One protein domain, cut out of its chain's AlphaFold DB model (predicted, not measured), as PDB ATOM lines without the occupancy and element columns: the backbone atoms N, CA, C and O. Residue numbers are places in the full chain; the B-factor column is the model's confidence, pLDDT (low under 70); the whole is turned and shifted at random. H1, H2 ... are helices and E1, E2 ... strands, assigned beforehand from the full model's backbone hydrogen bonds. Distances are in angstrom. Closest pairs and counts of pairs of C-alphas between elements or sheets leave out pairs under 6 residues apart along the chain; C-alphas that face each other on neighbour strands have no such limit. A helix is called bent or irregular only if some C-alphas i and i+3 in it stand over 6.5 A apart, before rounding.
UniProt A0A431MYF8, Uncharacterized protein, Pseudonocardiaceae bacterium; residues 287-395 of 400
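This is residues 287 to 395 of the 400 residues of an uncharacterized protein of Pseudonocardiaceae bacterium (UniProt A0A431MYF8). Three helices, H1, H2 and H4, run the same way in a small bundle, and H3 crosses H2 and H4 about perpendicularly. H5 packs on residues 335 to 342 of H3, and the tail after it folds back to pair with the short strand E1. The 109 printed residues hold five named helices and one named strand, in the order H1 H2 E1 H3 H4 H5, mostly helix. The whole is compact and rounded, with a radius of gyration of the C-alphas of 13.0 A and spans of 35 by 30 by 23 A.

Start at H1, residues 288 to 298, which touches H2, residues 307 to 326, at a steep tilt of 41 degrees; their closest C-alphas, Asn 296 and Met 320, are 4.2 A apart. H2 is irregular, with C-alphas 311 and 314 8.0 A apart. E1, residues 331 to 333, pairs with no named strand, but its residues 332 to 333 pair antiparallel with residues 394 to 395. Next, H3, residues 335 to 350, touches residues 314 to 318 of H2 alone, about perpendicular at 88 degrees, closest at C-alphas 314 and 337, 5.8 A. H4, residues 359 to 372, touches H3 closest at C-alphas 348 and 365, 3.8 A, and H1 at C-alphas 289 and 363, 4.6 A. H5, residues 377 to 390, touches H3 closest at C-alphas 342 and 384, 7.0 A. Every O i to N i+4 pair is within hydrogen-bond range in H1, H3, H4 and H5, and 11 of 16 in H2.

Find C-alpha 288 at (-19.350, 11.979, -50.149), where H1 begins. H2 spans 27.1 A and H3 23.1 A. H5 ends at C-alpha 390, (-46.650, 21.467, -38.770).

The farthest C-alphas, Ala 357 and Asp 390, are 37.2 A apart. The printed part has no cut and no long link. Residues 352 to 357 have pLDDT under 70.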
ATOM      1  N   SER A 287     -15.944   9.131 -52.288       88.00
ATOM      2  CA  SER A 287     -16.298  10.507 -51.917       88.00
ATOM      3  C   SER A 287     -17.716  10.623 -51.379       88.00
ATOM      4  O   SER A 287     -18.576   9.795 -51.681       88.00
ATOM      5  N   LEU A 288     -17.997  11.685 -50.623       89.44
ATOM      6  CA  LEU A 288     -19.350  11.979 -50.149       89.44
ATOM      7  C   LEU A 288     -20.337  12.062 -51.321       89.44
ATOM      8  O   LEU A 288     -21.446  11.550 -51.225       89.44
ATOM      9  N   VAL A 289     -19.915  12.630 -52.455       92.00
ATOM     10  CA  VAL A 289     -20.708  12.677 -53.695       92.00
ATOM     11  C   VAL A 289     -21.027  11.271 -54.204       92.00
ATOM     12  O   VAL A 289     -22.182  10.964 -54.512       92.00
ATOM     13  N   GLN A 290     -20.020  10.397 -54.278       93.69
ATOM     14  CA  GLN A 290     -20.200   9.005 -54.693       93.69
ATOM     15  C   GLN A 290     -21.143   8.262 -53.737       93.69
ATOM     16  O   GLN A 290     -22.050   7.562 -54.188       93.69
ATOM     17  N   LEU A 291     -20.992   8.468 -52.427       94.56
ATOM     18  CA  LEU A 291     -21.833   7.857 -51.398       94.56
ATOM     19  C   LEU A 291     -23.266   8.405 -51.421       94.56
ATOM     20  O   LEU A 291     -24.198   7.631 -51.235       94.56
ATOM     21  N   MET A 292     -23.474   9.684 -51.743       95.25
ATOM     22  CA  MET A 292     -24.804  10.279 -51.929       95.25
ATOM     23  C   MET A 292     -25.551   9.617 -53.096       95.25
ATOM     24  O   MET A 292     -26.711   9.217 -52.964       95.25
ATOM     25  N   ARG A 293     -24.858   9.415 -54.225       95.50
ATOM     26  CA  ARG A 293     -25.404   8.704 -55.394       95.50
ATOM     27  C   ARG A 293     -25.693   7.239 -55.073       95.50
ATOM     28  O   ARG A 293     -26.749   6.723 -55.443       95.50
ATOM     29  N   ALA A 294     -24.778   6.580 -54.359       95.81
ATOM     30  CA  ALA A 294     -24.966   5.209 -53.904       95.81
ATOM     31  C   ALA A 294     -26.159   5.093 -52.948       95.81
ATOM     32  O   ALA A 294     -26.962   4.181 -53.111       95.81
ATOM     33  N   ALA A 295     -26.346   6.040 -52.024       95.50
ATOM     34  CA  ALA A 295     -27.468   6.031 -51.092       95.50
ATOM     35  C   ALA A 295     -28.819   6.069 -51.818       95.50
ATOM     36  O   ALA A 295     -29.707   5.244 -51.566       95.50
ATOM     37  N   ASN A 296     -28.940   6.972 -52.797       94.25
ATOM     38  CA  ASN A 296     -30.105   7.077 -53.669       94.25
ATOM     39  C   ASN A 296     -30.361   5.772 -54.452       94.25
ATOM     40  O   ASN A 296     -31.466   5.210 -54.404       94.25
ATOM     41  N   GLY A 297     -29.326   5.241 -55.112       92.19
ATOM     42  CA  GLY A 297     -29.414   4.036 -55.941       92.19
ATOM     43  C   GLY A 297     -29.712   2.762 -55.147       92.19
ATOM     44  O   GLY A 297     -30.646   2.027 -55.480       92.19
ATOM     45  N   MET A 298     -28.978   2.536 -54.058       92.12
ATOM     46  CA  MET A 298     -28.966   1.301 -53.268       92.12
ATOM     47  C   MET A 298     -30.027   1.238 -52.171       92.12
ATOM     48  O   MET A 298     -30.089   0.234 -51.474       92.12
ATOM     49  N   ASN A 299     -30.843   2.274 -51.952       87.31
ATOM     50  CA  ASN A 299     -31.804   2.267 -50.837       87.31
ATOM     51  C   ASN A 299     -31.154   1.888 -49.475       87.31
ATOM     52  O   ASN A 299     -31.724   1.154 -48.655       87.31
ATOM     53  N   PHE A 300     -29.920   2.340 -49.276       90.38
ATOM     54  CA  PHE A 300     -29.053   2.010 -48.152       90.38
ATOM     55  C   PHE A 300     -28.328   3.284 -47.740       90.38
ATOM     56  O   PHE A 300     -27.913   4.027 -48.619       90.38
ATOM     57  N   ASN A 301     -28.156   3.537 -46.445       91.12
ATOM     58  CA  ASN A 301     -27.374   4.677 -45.982       91.12
ATOM     59  C   ASN A 301     -25.909   4.247 -45.762       91.12
ATOM     60  O   ASN A 301     -25.641   3.496 -44.821       91.12
ATOM     61  N   PRO A 302     -24.944   4.704 -46.586       89.69
ATOM     62  CA  PRO A 302     -23.547   4.301 -46.444       89.69
ATOM     63  C   PRO A 302     -22.901   4.729 -45.122       89.69
ATOM     64  O   PRO A 302     -21.945   4.086 -44.690       89.69
ATOM     65  N   ALA A 303     -23.435   5.748 -44.439       84.88
ATOM     66  CA  ALA A 303     -22.937   6.207 -43.139       84.88
ATOM     67  C   ALA A 303     -22.967   5.120 -42.054       84.88
ATOM     68  O   ALA A 303     -22.247   5.204 -41.061       84.88
ATOM     69  N   TRP A 304     -23.776   4.073 -42.245       82.06
ATOM     70  CA  TRP A 304     -23.850   2.940 -41.324       82.06
ATOM     71  C   TRP A 304     -22.572   2.105 -41.283       82.06
ATOM     72  O   TRP A 304     -22.325   1.436 -40.286       82.06
ATOM     73  N   VAL A 305     -21.766   2.140 -42.347       81.50
ATOM     74  CA  VAL A 305     -20.537   1.339 -42.455       81.50
ATOM     75  C   VAL A 305     -19.297   2.180 -42.773       81.50
ATOM     76  O   VAL A 305     -18.185   1.680 -42.630       81.50
ATOM     77  N   PHE A 306     -19.463   3.452 -43.154       81.38
ATOM     78  CA  PHE A 306     -18.383   4.414 -43.401       81.38
ATOM     79  C   PHE A 306     -18.365   5.517 -42.339       81.38
ATOM     80  O   PHE A 306     -19.170   6.448 -42.380       81.38
ATOM     81  N   LEU A 307     -17.417   5.436 -41.399       75.75
ATOM     82  CA  LEU A 307     -17.328   6.404 -40.296       75.75
ATOM     83  C   LEU A 307     -16.924   7.811 -40.755       75.75
ATOM     84  O   LEU A 307     -17.388   8.797 -40.188       75.75
ATOM     85  N   ASN A 308     -16.127   7.924 -41.818       74.44
ATOM     86  CA  ASN A 308     -15.649   9.201 -42.358       74.44
ATOM     87  C   ASN A 308     -16.775  10.116 -42.887       74.44
ATOM     88  O   ASN A 308     -16.600  11.331 -42.963       74.44
ATOM     89  N   VAL A 309     -17.945   9.559 -43.224       80.56
ATOM     90  CA  VAL A 309     -19.126  10.329 -43.662       80.56
ATOM     91  C   VAL A 309     -20.276  10.307 -42.663       80.56
ATOM     92  O   VAL A 309     -21.374  10.755 -42.983       80.56
ATOM     93  N   ARG A 310     -20.050   9.819 -41.442       77.75
ATOM     94  CA  ARG A 310     -21.112   9.661 -40.442       77.75
ATOM     95  C   ARG A 310     -21.759  10.983 -40.018       77.75
ATOM     96  O   ARG A 310     -22.954  11.021 -39.741       77.75
ATOM     97  N   ALA A 311     -21.014  12.080 -40.106       75.69
ATOM     98  CA  ALA A 311     -21.526  13.445 -39.987       75.69
ATOM     99  C   ALA A 311     -22.699  13.760 -40.934       75.69
ATOM    100  O   ALA A 311     -23.558  14.563 -40.595       75.69
ATOM    101  N   TYR A 312     -22.734  13.113 -42.101       84.06
ATOM    102  CA  TYR A 312     -23.732  13.315 -43.150       84.06
ATOM    103  C   TYR A 312     -24.816  12.228 -43.144       84.06
ATOM    104  O   TYR A 312     -25.447  11.969 -44.170       84.06
ATOM    105  N   THR A 313     -25.008  11.530 -42.015       85.94
ATOM    106  CA  THR A 313     -25.986  10.432 -41.907       85.94
ATOM    107  C   THR A 313     -27.377  10.892 -42.336       85.94
ATOM    108  O   THR A 313     -28.026  10.197 -43.117       85.94
ATOM    109  N   THR A 314     -27.820  12.066 -41.881       86.69
ATOM    110  CA  THR A 314     -29.159  12.589 -42.174       86.69
ATOM    111  C   THR A 314     -29.315  12.973 -43.646       86.69
ATOM    112  O   THR A 314     -30.362  12.736 -44.249       86.69
ATOM    113  N   GLU A 315     -28.276  13.515 -44.274       93.19
ATOM    114  CA  GLU A 315     -28.272  13.870 -45.692       93.19
ATOM    115  C   GLU A 315     -28.221  12.638 -46.599       93.19
ATOM    116  O   GLU A 315     -28.929  12.574 -47.606       93.19
ATOM    117  N   LEU A 316     -27.455  11.619 -46.209       93.75
ATOM    118  CA  LEU A 316     -27.436  10.321 -46.884       93.75
ATOM    119  C   LEU A 316     -28.777   9.586 -46.727       93.75
ATOM    120  O   LEU A 316     -29.251   8.963 -47.681       93.75
ATOM    121  N   ASP A 317     -29.444   9.723 -45.577       93.31
ATOM    122  CA  ASP A 317     -30.831   9.289 -45.398       93.31
ATOM    123  C   ASP A 317     -31.766  10.024 -46.364       93.31
ATOM    124  O   ASP A 317     -32.589   9.388 -47.024       93.31
ATOM    125  N   CYS A 318     -31.619  11.344 -46.513       95.62
ATOM    126  CA  CYS A 318     -32.399  12.109 -47.483       95.62
ATOM    127  C   CYS A 318     -32.180  11.585 -48.909       95.62
ATOM    128  O   CYS A 318     -33.158  11.343 -49.614       95.62
ATOM    129  N   ALA A 319     -30.936  11.337 -49.330       96.81
ATOM    130  CA  ALA A 319     -30.647  10.762 -50.648       96.81
ATOM    131  C   ALA A 319     -31.318   9.398 -50.849       96.81
ATOM    132  O   ALA A 319     -31.949   9.167 -51.887       96.81
ATOM    133  N   MET A 320     -31.225   8.517 -49.849       94.81
ATOM    134  CA  MET A 320     -31.875   7.208 -49.842       94.81
ATOM    135  C   MET A 320     -33.400   7.334 -49.990       94.81
ATOM    136  O   MET A 320     -34.000   6.677 -50.851       94.81
ATOM    137  N   LEU A 321     -34.037   8.186 -49.180       93.44
ATOM    138  CA  LEU A 321     -35.484   8.412 -49.187       93.44
ATOM    139  C   LEU A 321     -35.960   9.057 -50.495       93.44
ATOM    140  O   LEU A 321     -36.968   8.618 -51.052       93.44
ATOM    141  N   LEU A 322     -35.214  10.019 -51.039       95.19
ATOM    142  CA  LEU A 322     -35.474  10.598 -52.361       95.19
ATOM    143  C   LEU A 322     -35.403   9.530 -53.454       95.19
ATOM    144  O   LEU A 322     -36.277   9.483 -54.316       95.19
ATOM    145  N   GLY A 323     -34.436   8.613 -53.380       92.25
ATOM    146  CA  GLY A 323     -34.352   7.476 -54.296       92.25
ATOM    147  C   GLY A 323     -35.572   6.558 -54.194       92.25
ATOM    148  O   GLY A 323     -36.068   6.057 -55.200       92.25
ATOM    149  N   ARG A 324     -36.120   6.325 -52.993       90.00
ATOM    150  CA  ARG A 324     -37.398   5.597 -52.834       90.00
ATOM    151  C   ARG A 324     -38.558   6.357 -53.479       90.00
ATOM    152  O   ARG A 324     -39.274   5.765 -54.291       90.00
ATOM    153  N   ALA A 325     -38.683   7.650 -53.184       90.81
ATOM    154  CA  ALA A 325     -39.731   8.505 -53.729       90.81
ATOM    155  C   ALA A 325     -39.684   8.554 -55.263       90.81
ATOM    156  O   ALA A 325     -40.717   8.379 -55.909       90.81
ATOM    157  N   GLU A 326     -38.492   8.683 -55.858       89.75
ATOM    158  CA  GLU A 326     -38.283   8.686 -57.311       89.75
ATOM    159  C   GLU A 326     -38.778   7.391 -57.975       89.75
ATOM    160  O   GLU A 326     -39.344   7.418 -59.073       89.75
ATOM    161  N   ARG A 327     -38.625   6.251 -57.290       85.88
ATOM    162  CA  ARG A 327     -39.105   4.938 -57.753       85.88
ATOM    163  C   ARG A 327     -40.627   4.782 -57.663       85.88
ATOM    164  O   ARG A 327     -41.166   3.839 -58.249       85.88
ATOM    165  N   GLY A 328     -41.312   5.714 -56.999       82.31
ATOM    166  CA  GLY A 328     -42.749   5.680 -56.725       82.31
ATOM    167  C   GLY A 328     -43.102   5.023 -55.390       82.31
ATOM    168  O   GLY A 328     -44.273   4.748 -55.145       82.31
ATOM    169  N   ILE A 329     -42.113   4.758 -54.530       84.19
ATOM    170  CA  ILE A 329     -42.347   4.304 -53.158       84.19
ATOM    171  C   ILE A 329     -42.382   5.543 -52.276       84.19
ATOM    172  O   ILE A 329     -41.363   6.215 -52.125       84.19
ATOM    173  N   GLY A 330     -43.533   5.839 -51.682       84.88
ATOM    174  CA  GLY A 330     -43.617   6.952 -50.748       84.88
ATOM    175  C   GLY A 330     -42.675   6.784 -49.555       84.88
ATOM    176  O   GLY A 330     -42.411   5.669 -49.091       84.88
ATOM    177  N   ALA A 331     -42.127   7.904 -49.103       88.56
ATOM    178  CA  ALA A 331     -41.133   7.973 -48.051       88.56
ATOM    179  C   ALA A 331     -41.562   9.006 -47.008       88.56
ATOM    180  O   ALA A 331     -41.974  10.110 -47.356       88.56
ATOM    181  N   MET A 332     -41.454   8.639 -45.733       90.50
ATOM    182  CA  MET A 332     -41.686   9.559 -44.627       90.50
ATOM    183  C   MET A 332     -40.378  10.274 -44.297       90.50
ATOM    184  O   MET A 332     -39.391   9.608 -43.985       90.50
ATOM    185  N   PHE A 333     -40.382  11.602 -44.362       90.94
ATOM    186  CA  PHE A 333     -39.267  12.441 -43.941       90.94
ATOM    187  C   PHE A 333     -39.533  12.959 -42.530       90.94
ATOM    188  O   PHE A 333     -40.581  13.547 -42.270       90.94
ATOM    189  N   LYS A 334     -38.581  12.739 -41.623       88.38
ATOM    190  CA  LYS A 334     -38.610  13.270 -40.254       88.38
ATOM    191  C   LYS A 334     -38.264  14.767 -40.234       88.38
ATOM    192  O   LYS A 334     -37.570  15.213 -41.146       88.38
ATOM    193  N   PRO A 335     -38.640  15.527 -39.189       86.75
ATOM    194  CA  PRO A 335     -38.334  16.960 -39.093       86.75
ATOM    195  C   PRO A 335     -36.854  17.305 -39.323       86.75
ATOM    196  O   PRO A 335     -36.544  18.194 -40.112       86.75
ATOM    197  N   GLU A 336     -35.941  16.542 -38.718       84.12
ATOM    198  CA  GLU A 336     -34.483  16.679 -38.891       84.12
ATOM    199  C   GLU A 336     -34.066  16.506 -40.363       84.12
ATOM    200  O   GLU A 336     -33.348  17.326 -40.930       84.12
ATOM    201  N   GLN A 337     -34.598  15.480 -41.034       90.75
ATOM    202  CA  GLN A 337     -34.342  15.221 -42.455       90.75
ATOM    203  C   GLN A 337     -34.900  16.339 -43.339       90.75
ATOM    204  O   GLN A 337     -34.257  16.735 -44.307       90.75
ATOM    205  N   ILE A 338     -36.073  16.883 -43.006       92.12
ATOM    206  CA  ILE A 338     -36.663  18.005 -43.741       92.12
ATOM    207  C   ILE A 338     -35.783  19.253 -43.610       92.12
ATOM    208  O   ILE A 338     -35.485  19.899 -44.618       92.12
ATOM    209  N   ALA A 339     -35.333  19.576 -42.393       89.31
ATOM    210  CA  ALA A 339     -34.451  20.711 -42.140       89.31
ATOM    211  C   ALA A 339     -33.118  20.571 -42.896       89.31
ATOM    212  O   ALA A 339     -32.693  21.502 -43.588       89.31
ATOM    213  N   ARG A 340     -32.498  19.385 -42.840       89.38
ATOM    214  CA  ARG A 340     -31.239  19.091 -43.541       89.38
ATOM    215  C   ARG A 340     -31.395  19.114 -45.056       89.38
ATOM    216  O   ARG A 340     -30.574  19.732 -45.734       89.38
ATOM    217  N   LEU A 341     -32.474  18.541 -45.593       94.62
ATOM    218  CA  LEU A 341     -32.771  18.600 -47.023       94.62
ATOM    219  C   LEU A 341     -32.949  20.048 -47.495       94.62
ATOM    220  O   LEU A 341     -32.364  20.421 -48.507       94.62
ATOM    221  N   LYS A 342     -33.687  20.882 -46.749       94.00
ATOM    222  CA  LYS A 342     -33.856  22.310 -47.063       94.00
ATOM    223  C   LYS A 342     -32.509  23.037 -47.120       94.00
ATOM    224  O   LYS A 342     -32.240  23.744 -48.090       94.00
ATOM    225  N   ARG A 343     -31.647  22.826 -46.117       91.38
ATOM    226  CA  ARG A 343     -30.290  23.403 -46.074       91.38
ATOM    227  C   ARG A 343     -29.462  22.969 -47.283       91.38
ATOM    228  O   ARG A 343     -28.911  23.813 -47.982       91.38
ATOM    229  N   PHE A 344     -29.397  21.667 -47.559       92.69
ATOM    230  CA  PHE A 344     -28.602  21.139 -48.670       92.69
ATOM    231  C   PHE A 344     -29.139  21.571 -50.036       92.69
ATOM    232  O   PHE A 344     -28.354  21.830 -50.944       92.69
ATOM    233  N   MET A 345     -30.458  21.715 -50.189       93.31
ATOM    234  CA  MET A 345     -31.035  22.273 -51.409       93.31
ATOM    235  C   MET A 345     -30.599  23.724 -51.638       93.31
ATOM    236  O   MET A 345     -30.271  24.061 -52.775       93.31
ATOM    237  N   ALA A 346     -30.546  24.554 -50.591       90.50
ATOM    238  CA  ALA A 346     -30.047  25.926 -50.686       90.50
ATOM    239  C   ALA A 346     -28.536  25.973 -50.984       90.50
ATOM    240  O   ALA A 346     -28.107  26.684 -51.889       90.50
ATOM    241  N   LEU A 347     -27.726  25.156 -50.301       89.06
ATOM    242  CA  LEU A 347     -26.281  25.055 -50.557       89.06
ATOM    243  C   LEU A 347     -25.968  24.604 -51.988       89.06
ATOM    244  O   LEU A 347     -25.089  25.164 -52.642       89.06
ATOM    245  N   GLY A 348     -26.709  23.617 -52.496       88.38
ATOM    246  CA  GLY A 348     -26.562  23.133 -53.867       88.38
ATOM    247  C   GLY A 348     -26.952  24.172 -54.922       88.38
ATOM    248  O   GLY A 348     -26.451  24.114 -56.039       88.38
ATOM    249  N   GLU A 349     -27.819  25.128 -54.579       87.81
ATOM    250  CA  GLU A 349     -28.144  26.271 -55.442       87.81
ATOM    251  C   GLU A 349     -26.979  27.253 -55.535       87.81
ATOM    252  O   GLU A 349     -26.595  27.655 -56.631       87.81
ATOM    253  N   ILE A 350     -26.386  27.582 -54.383       84.25
ATOM    254  CA  ILE A 350     -25.259  28.516 -54.271       84.25
ATOM    255  C   ILE A 350     -24.026  27.983 -55.010       84.25
ATOM    256  O   ILE A 350     -23.317  28.754 -55.652       84.25
ATOM    257  N   ALA A 351     -23.781  26.670 -54.955       78.06
ATOM    258  CA  ALA A 351     -22.653  26.039 -55.640       78.06
ATOM    259  C   ALA A 351     -22.681  26.234 -57.174       78.06
ATOM    260  O   ALA A 351     -21.625  26.234 -57.811       78.06
ATOM    261  N   GLY A 352     -23.868  26.424 -57.766       67.19
ATOM    262  CA  GLY A 352     -24.046  26.648 -59.201       67.19
ATOM    263  C   GLY A 352     -23.483  25.529 -60.091       67.19
ATOM    264  O   GLY A 352     -23.361  24.365 -59.696       67.19
ATOM    265  N   ASP A 353     -23.133  25.881 -61.332       64.50
ATOM    266  CA  ASP A 353     -22.560  24.951 -62.320       64.50
ATOM    267  C   ASP A 353     -21.028  24.885 -62.330       64.50
ATOM    268  O   ASP A 353     -20.443  24.120 -63.095       64.50
ATOM    269  N   GLY A 354     -20.369  25.632 -61.443       59.28
ATOM    270  CA  GLY A 354     -18.918  25.613 -61.302       59.28
ATOM    271  C   GLY A 354     -18.392  24.335 -60.640       59.28
ATOM    272  O   GLY A 354     -19.006  23.770 -59.732       59.28
ATOM    273  N   ALA A 355     -17.203  23.899 -61.059       57.03
ATOM    274  CA  ALA A 355     -16.450  22.875 -60.342       57.03
ATOM    275  C   ALA A 355     -15.937  23.465 -59.016       57.03
ATOM    276  O   ALA A 355     -14.960  24.209 -58.987       57.03
ATOM    277  N   SER A 356     -16.619  23.158 -57.914       61.69
ATOM    278  CA  SER A 356     -16.146  23.482 -56.565       61.69
ATOM    279  C   SER A 356     -15.218  22.374 -56.065       61.69
ATOM    280  O   SER A 356     -15.595  21.204 -56.091       61.69
ATOM    281  N   ALA A 357     -14.043  22.753 -55.550       64.12
ATOM    282  CA  ALA A 357     -13.134  21.842 -54.850       64.12
ATOM    283  C   ALA A 357     -13.699  21.359 -53.496       64.12
ATOM    284  O   ALA A 357     -13.218  20.376 -52.938       64.12
ATOM    285  N   ASN A 358     -14.732  22.028 -52.970       78.62
ATOM    286  CA  ASN A 358     -15.402  21.638 -51.736       78.62
ATOM    287  C   ASN A 358     -16.378  20.473 -51.988       78.62
ATOM    288  O   ASN A 358     -17.392  20.622 -52.679       78.62
ATOM    289  N   GLU A 359     -16.061  19.325 -51.388       79.69
ATOM    290  CA  GLU A 359     -16.800  18.064 -51.490       79.69
ATOM    291  C   GLU A 359     -18.233  18.154 -50.924       79.69
ATOM    292  O   GLU A 359     -19.145  17.541 -51.481       79.69
ATOM    293  N   GLU A 360     -18.466  18.958 -49.880       84.69
ATOM    294  CA  GLU A 360     -19.799  19.175 -49.296       84.69
ATOM    295  C   GLU A 360     -20.706  19.940 -50.266       84.69
ATOM    296  O   GLU A 360     -21.853  19.547 -50.472       84.69
ATOM    297  N   LEU A 361     -20.186  20.976 -50.936       86.56
ATOM    298  CA  LEU A 361     -20.949  21.725 -51.944       86.56
ATOM    299  C   LEU A 361     -21.325  20.842 -53.141       86.56
ATOM    300  O   LEU A 361     -22.457  20.897 -53.623       86.56
ATOM    301  N   GLN A 362     -20.412  19.976 -53.587       88.38
ATOM    302  CA  GLN A 362     -20.707  19.013 -54.655       88.38
ATOM    303  C   GLN A 362     -21.741  17.964 -54.218       88.38
ATOM    304  O   GLN A 362     -22.619  17.574 -54.997       88.38
ATOM    305  N   ALA A 363     -21.683  17.522 -52.961       91.31
ATOM    306  CA  ALA A 363     -22.670  16.606 -52.399       91.31
ATOM    307  C   ALA A 363     -24.048  17.271 -52.254       91.31
ATOM    308  O   ALA A 363     -25.061  16.653 -52.581       91.31
ATOM    309  N   ALA A 364     -24.091  18.542 -51.845       92.94
ATOM    310  CA  ALA A 364     -25.307  19.346 -51.774       92.94
ATOM    311  C   ALA A 364     -25.948  19.539 -53.153       92.94
ATOM    312  O   ALA A 364     -27.151  19.321 -53.307       92.94
ATOM    313  N   LYS A 365     -25.141  19.833 -54.181       92.62
ATOM    314  CA  LYS A 365     -25.601  19.867 -55.575       92.62
ATOM    315  C   LYS A 365     -26.207  18.527 -56.001       92.62
ATOM    316  O   LYS A 365     -27.328  18.486 -56.500       92.62
ATOM    317  N   THR A 366     -25.511  17.426 -55.726       93.62
ATOM    318  CA  THR A 366     -25.989  16.069 -56.045       93.62
ATOM    319  C   THR A 366     -27.317  15.751 -55.349       93.62
ATOM    320  O   THR A 366     -28.242  15.225 -55.969       93.62
ATOM    321  N   LEU A 367     -27.453  16.101 -54.066       95.31
ATOM    322  CA  LEU A 367     -28.693  15.888 -53.322       95.31
ATOM    323  C   LEU A 367     -29.840  16.751 -53.871       95.31
ATOM    324  O   LEU A 367     -30.960  16.258 -54.013       95.31
ATOM    325  N   ARG A 368     -29.561  18.008 -54.247       95.31
ATOM    326  CA  ARG A 368     -30.525  18.889 -54.923       95.31
ATOM    327  C   ARG A 368     -30.990  18.287 -56.248       95.31
ATOM    328  O   ARG A 368     -32.189  18.242 -56.501       95.31
ATOM    329  N   GLU A 369     -30.083  17.770 -57.074       93.88
ATOM    330  CA  GLU A 369     -30.443  17.089 -58.323       93.88
ATOM    331  C   GLU A 369     -31.361  15.884 -58.075       93.88
ATOM    332  O   GLU A 369     -32.335  15.687 -58.802       93.88
ATOM    333  N   HIS A 370     -31.095  15.091 -57.032       94.50
ATOM    334  CA  HIS A 370     -31.982  13.997 -56.626       94.50
ATOM    335  C   HIS A 370     -33.365  14.505 -56.200       94.50
ATOM    336  O   HIS A 370     -34.377  13.943 -56.621       94.50
ATOM    337  N   ALA A 371     -33.427  15.591 -55.427       95.12
ATOM    338  CA  ALA A 371     -34.686  16.199 -55.005       95.12
ATOM    339  C   ALA A 371     -35.506  16.696 -56.206       95.12
ATOM    340  O   ALA A 371     -36.709  16.427 -56.301       95.12
ATOM    341  N   LEU A 372     -34.854  17.339 -57.178       94.06
ATOM    342  CA  LEU A 372     -35.502  17.885 -58.373       94.06
ATOM    343  C   LEU A 372     -36.042  16.808 -59.331       94.06
ATOM    344  O   LEU A 372     -36.955  17.075 -60.111       94.06
ATOM    345  N   ARG A 373     -35.555  15.562 -59.246       91.50
ATOM    346  CA  ARG A 373     -36.142  14.410 -59.966       91.50
ATOM    347  C   ARG A 373     -37.450  13.906 -59.354       91.50
ATOM    348  O   ARG A 373     -38.177  13.148 -60.013       91.50
ATOM    349  N   VAL A 374     -37.729  14.274 -58.104       92.75
ATOM    350  CA  VAL A 374     -38.937  13.885 -57.362       92.75
ATOM    351  C   VAL A 374     -40.017  14.958 -57.483       92.75
ATOM    352  O   VAL A 374     -41.185  14.618 -57.684       92.75
ATOM    353  N   ARG A 375     -39.640  16.237 -57.376       93.19
ATOM    354  CA  ARG A 375     -40.559  17.383 -57.411       93.19
ATOM    355  C   ARG A 375     -39.843  18.645 -57.909       93.19
ATOM    356  O   ARG A 375     -38.639  18.776 -57.726       93.19
ATOM    357  N   SER A 376     -40.583  19.573 -58.519       93.69
ATOM    358  CA  SER A 376     -40.064  20.888 -58.922       93.69
ATOM    359  C   SER A 376     -39.605  21.732 -57.725       93.69
ATOM    360  O   SER A 376     -40.031  21.492 -56.595       93.69
ATOM    361  N   GLN A 377     -38.787  22.758 -57.989       93.62
ATOM    362  CA  GLN A 377     -38.320  23.704 -56.967       93.62
ATOM    363  C   GLN A 377     -39.487  24.332 -56.192       93.62
ATOM    364  O   GLN A 377     -39.560  24.178 -54.981       93.62
ATOM    365  N   ALA A 378     -40.460  24.917 -56.900       92.94
ATOM    366  CA  ALA A 378     -41.638  25.524 -56.276       92.94
ATOM    367  C   ALA A 378     -42.418  24.537 -55.392       92.94
ATOM    368  O   ALA A 378     -42.911  24.895 -54.325       92.94
ATOM    369  N   GLY A 379     -42.497  23.268 -55.803       93.06
ATOM    370  CA  GLY A 379     -43.157  22.248 -55.000       93.06
ATOM    371  C   GLY A 379     -42.364  21.845 -53.749       93.06
ATOM    372  O   GLY A 379     -42.966  21.375 -52.779       93.06
ATOM    373  N   TRP A 380     -41.035  21.972 -53.757       94.88
ATOM    374  CA  TRP A 380     -40.210  21.816 -52.554       94.88
ATOM    375  C   TRP A 380     -40.339  23.025 -51.629       94.88
ATOM    376  O   TRP A 380     -40.453  22.840 -50.421       94.88
ATOM    377  N   ASP A 381     -40.414  24.238 -52.175       93.69
ATOM    378  CA  ASP A 381     -40.620  25.455 -51.385       93.69
ATOM    379  C   ASP A 381     -41.952  25.398 -50.616       93.69
ATOM    380  O   ASP A 381     -41.988  25.648 -49.409       93.69
ATOM    381  N   GLU A 382     -43.030  24.961 -51.281       92.50
ATOM    382  CA  GLU A 382     -44.328  24.704 -50.646       92.50
ATOM    383  C   GLU A 382     -44.228  23.619 -49.560       92.50
ATOM    384  O   GLU A 382     -44.718  23.799 -48.444       92.50
ATOM    385  N   PHE A 383     -43.544  22.508 -49.853       92.50
ATOM    386  CA  PHE A 383     -43.328  21.430 -48.884       92.50
ATOM    387  C   PHE A 383     -42.624  21.926 -47.617       92.50
ATOM    388  O   PHE A 383     -43.062  21.622 -46.508       92.50
ATOM    389  N   PHE A 384     -41.555  22.710 -47.764       93.44
ATOM    390  CA  PHE A 384     -40.816  23.247 -46.626       93.44
ATOM    391  C   PHE A 384     -41.624  24.276 -45.837       93.44
ATOM    392  O   PHE A 384     -41.470  24.348 -44.616       93.44
ATOM    393  N   ALA A 385     -42.484  25.057 -46.496       90.56
ATOM    394  CA  ALA A 385     -43.394  25.977 -45.822       90.56
ATOM    395  C   ALA A 385     -44.404  25.220 -44.944       90.56
ATOM    396  O   ALA A 385     -44.559  25.554 -43.769       90.56
ATOM    397  N   ILE A 386     -45.010  24.150 -45.473       88.44
ATOM    398  CA  ILE A 386     -45.930  23.279 -44.725       88.44
ATOM    399  C   ILE A 386     -45.209  22.614 -43.547       88.44
ATOM    400  O   ILE A 386     -45.686  22.675 -42.417       88.44
ATOM    401  N   ALA A 387     -44.029  22.036 -43.786       88.06
ATOM    402  CA  ALA A 387     -43.252  21.361 -42.747       88.06
ATOM    403  C   ALA A 387     -42.870  22.285 -41.589       88.06
ATOM    404  O   ALA A 387     -42.890  21.874 -40.432       88.06
ATOM    405  N   SER A 388     -42.538  23.540 -41.905       83.25
ATOM    406  CA  SER A 388     -42.176  24.540 -40.897       83.25
ATOM    407  C   SER A 388     -43.366  24.917 -40.006       83.25
ATOM    408  O   SER A 388     -43.155  25.305 -38.862       83.25
ATOM    409  N   ALA A 389     -44.598  24.811 -40.518       80.56
ATOM    410  CA  ALA A 389     -45.817  25.104 -39.767       80.56
ATOM    411  C   ALA A 389     -46.296  23.914 -38.916       80.56
ATOM    412  O   ALA A 389     -46.762  24.119 -37.800       80.56
ATOM    413  N   ASP A 390     -46.179  22.689 -39.437       80.44
ATOM    414  CA  ASP A 390     -46.650  21.467 -38.770       80.44
ATOM    415  C   ASP A 390     -45.644  20.931 -37.734       80.44
ATOM    416  O   ASP A 390     -46.026  20.409 -36.689       80.44
ATOM    417  N   GLY A 391     -44.338  21.048 -38.007       75.56
ATOM    418  CA  GLY A 391     -43.273  20.488 -37.161       75.56
ATOM    419  C   GLY A 391     -43.221  18.951 -37.139       75.56
ATOM    420  O   GLY A 391     -42.403  18.374 -36.420       75.56
ATOM    421  N   GLY A 392     -44.082  18.285 -37.915       81.38
ATOM    422  CA  GLY A 392     -44.234  16.836 -37.986       81.38
ATOM    423  C   GLY A 392     -43.415  16.159 -39.089       81.38
ATOM    424  O   GLY A 392     -42.697  16.782 -39.871       81.38
ATOM    425  N   SER A 393     -43.526  14.828 -39.144       85.25
ATOM    426  CA  SER A 393     -42.983  14.048 -40.262       85.25
ATOM    427  C   SER A 393     -43.916  14.143 -41.465       85.25
ATOM    428  O   SER A 393     -45.121  13.951 -41.315       85.25
ATOM    429  N   LEU A 394     -43.370  14.373 -42.661       88.12
ATOM    430  CA  LEU A 394     -44.166  14.534 -43.877       88.12
ATOM    431  C   LEU A 394     -43.896  13.440 -44.904       88.12
ATOM    432  O   LEU A 394     -42.761  13.011 -45.131       88.12
ATOM    433  N   TRP A 395     -44.967  13.014 -45.568       89.50
ATOM    434  CA  TRP A 395     -44.919  11.999 -46.610       89.50
ATOM    435  C   TRP A 395     -44.572  12.607 -47.971       89.50
ATOM    436  O   TRP A 395     -45.191  13.576 -48.413       89.50
TER     437      TRP A 395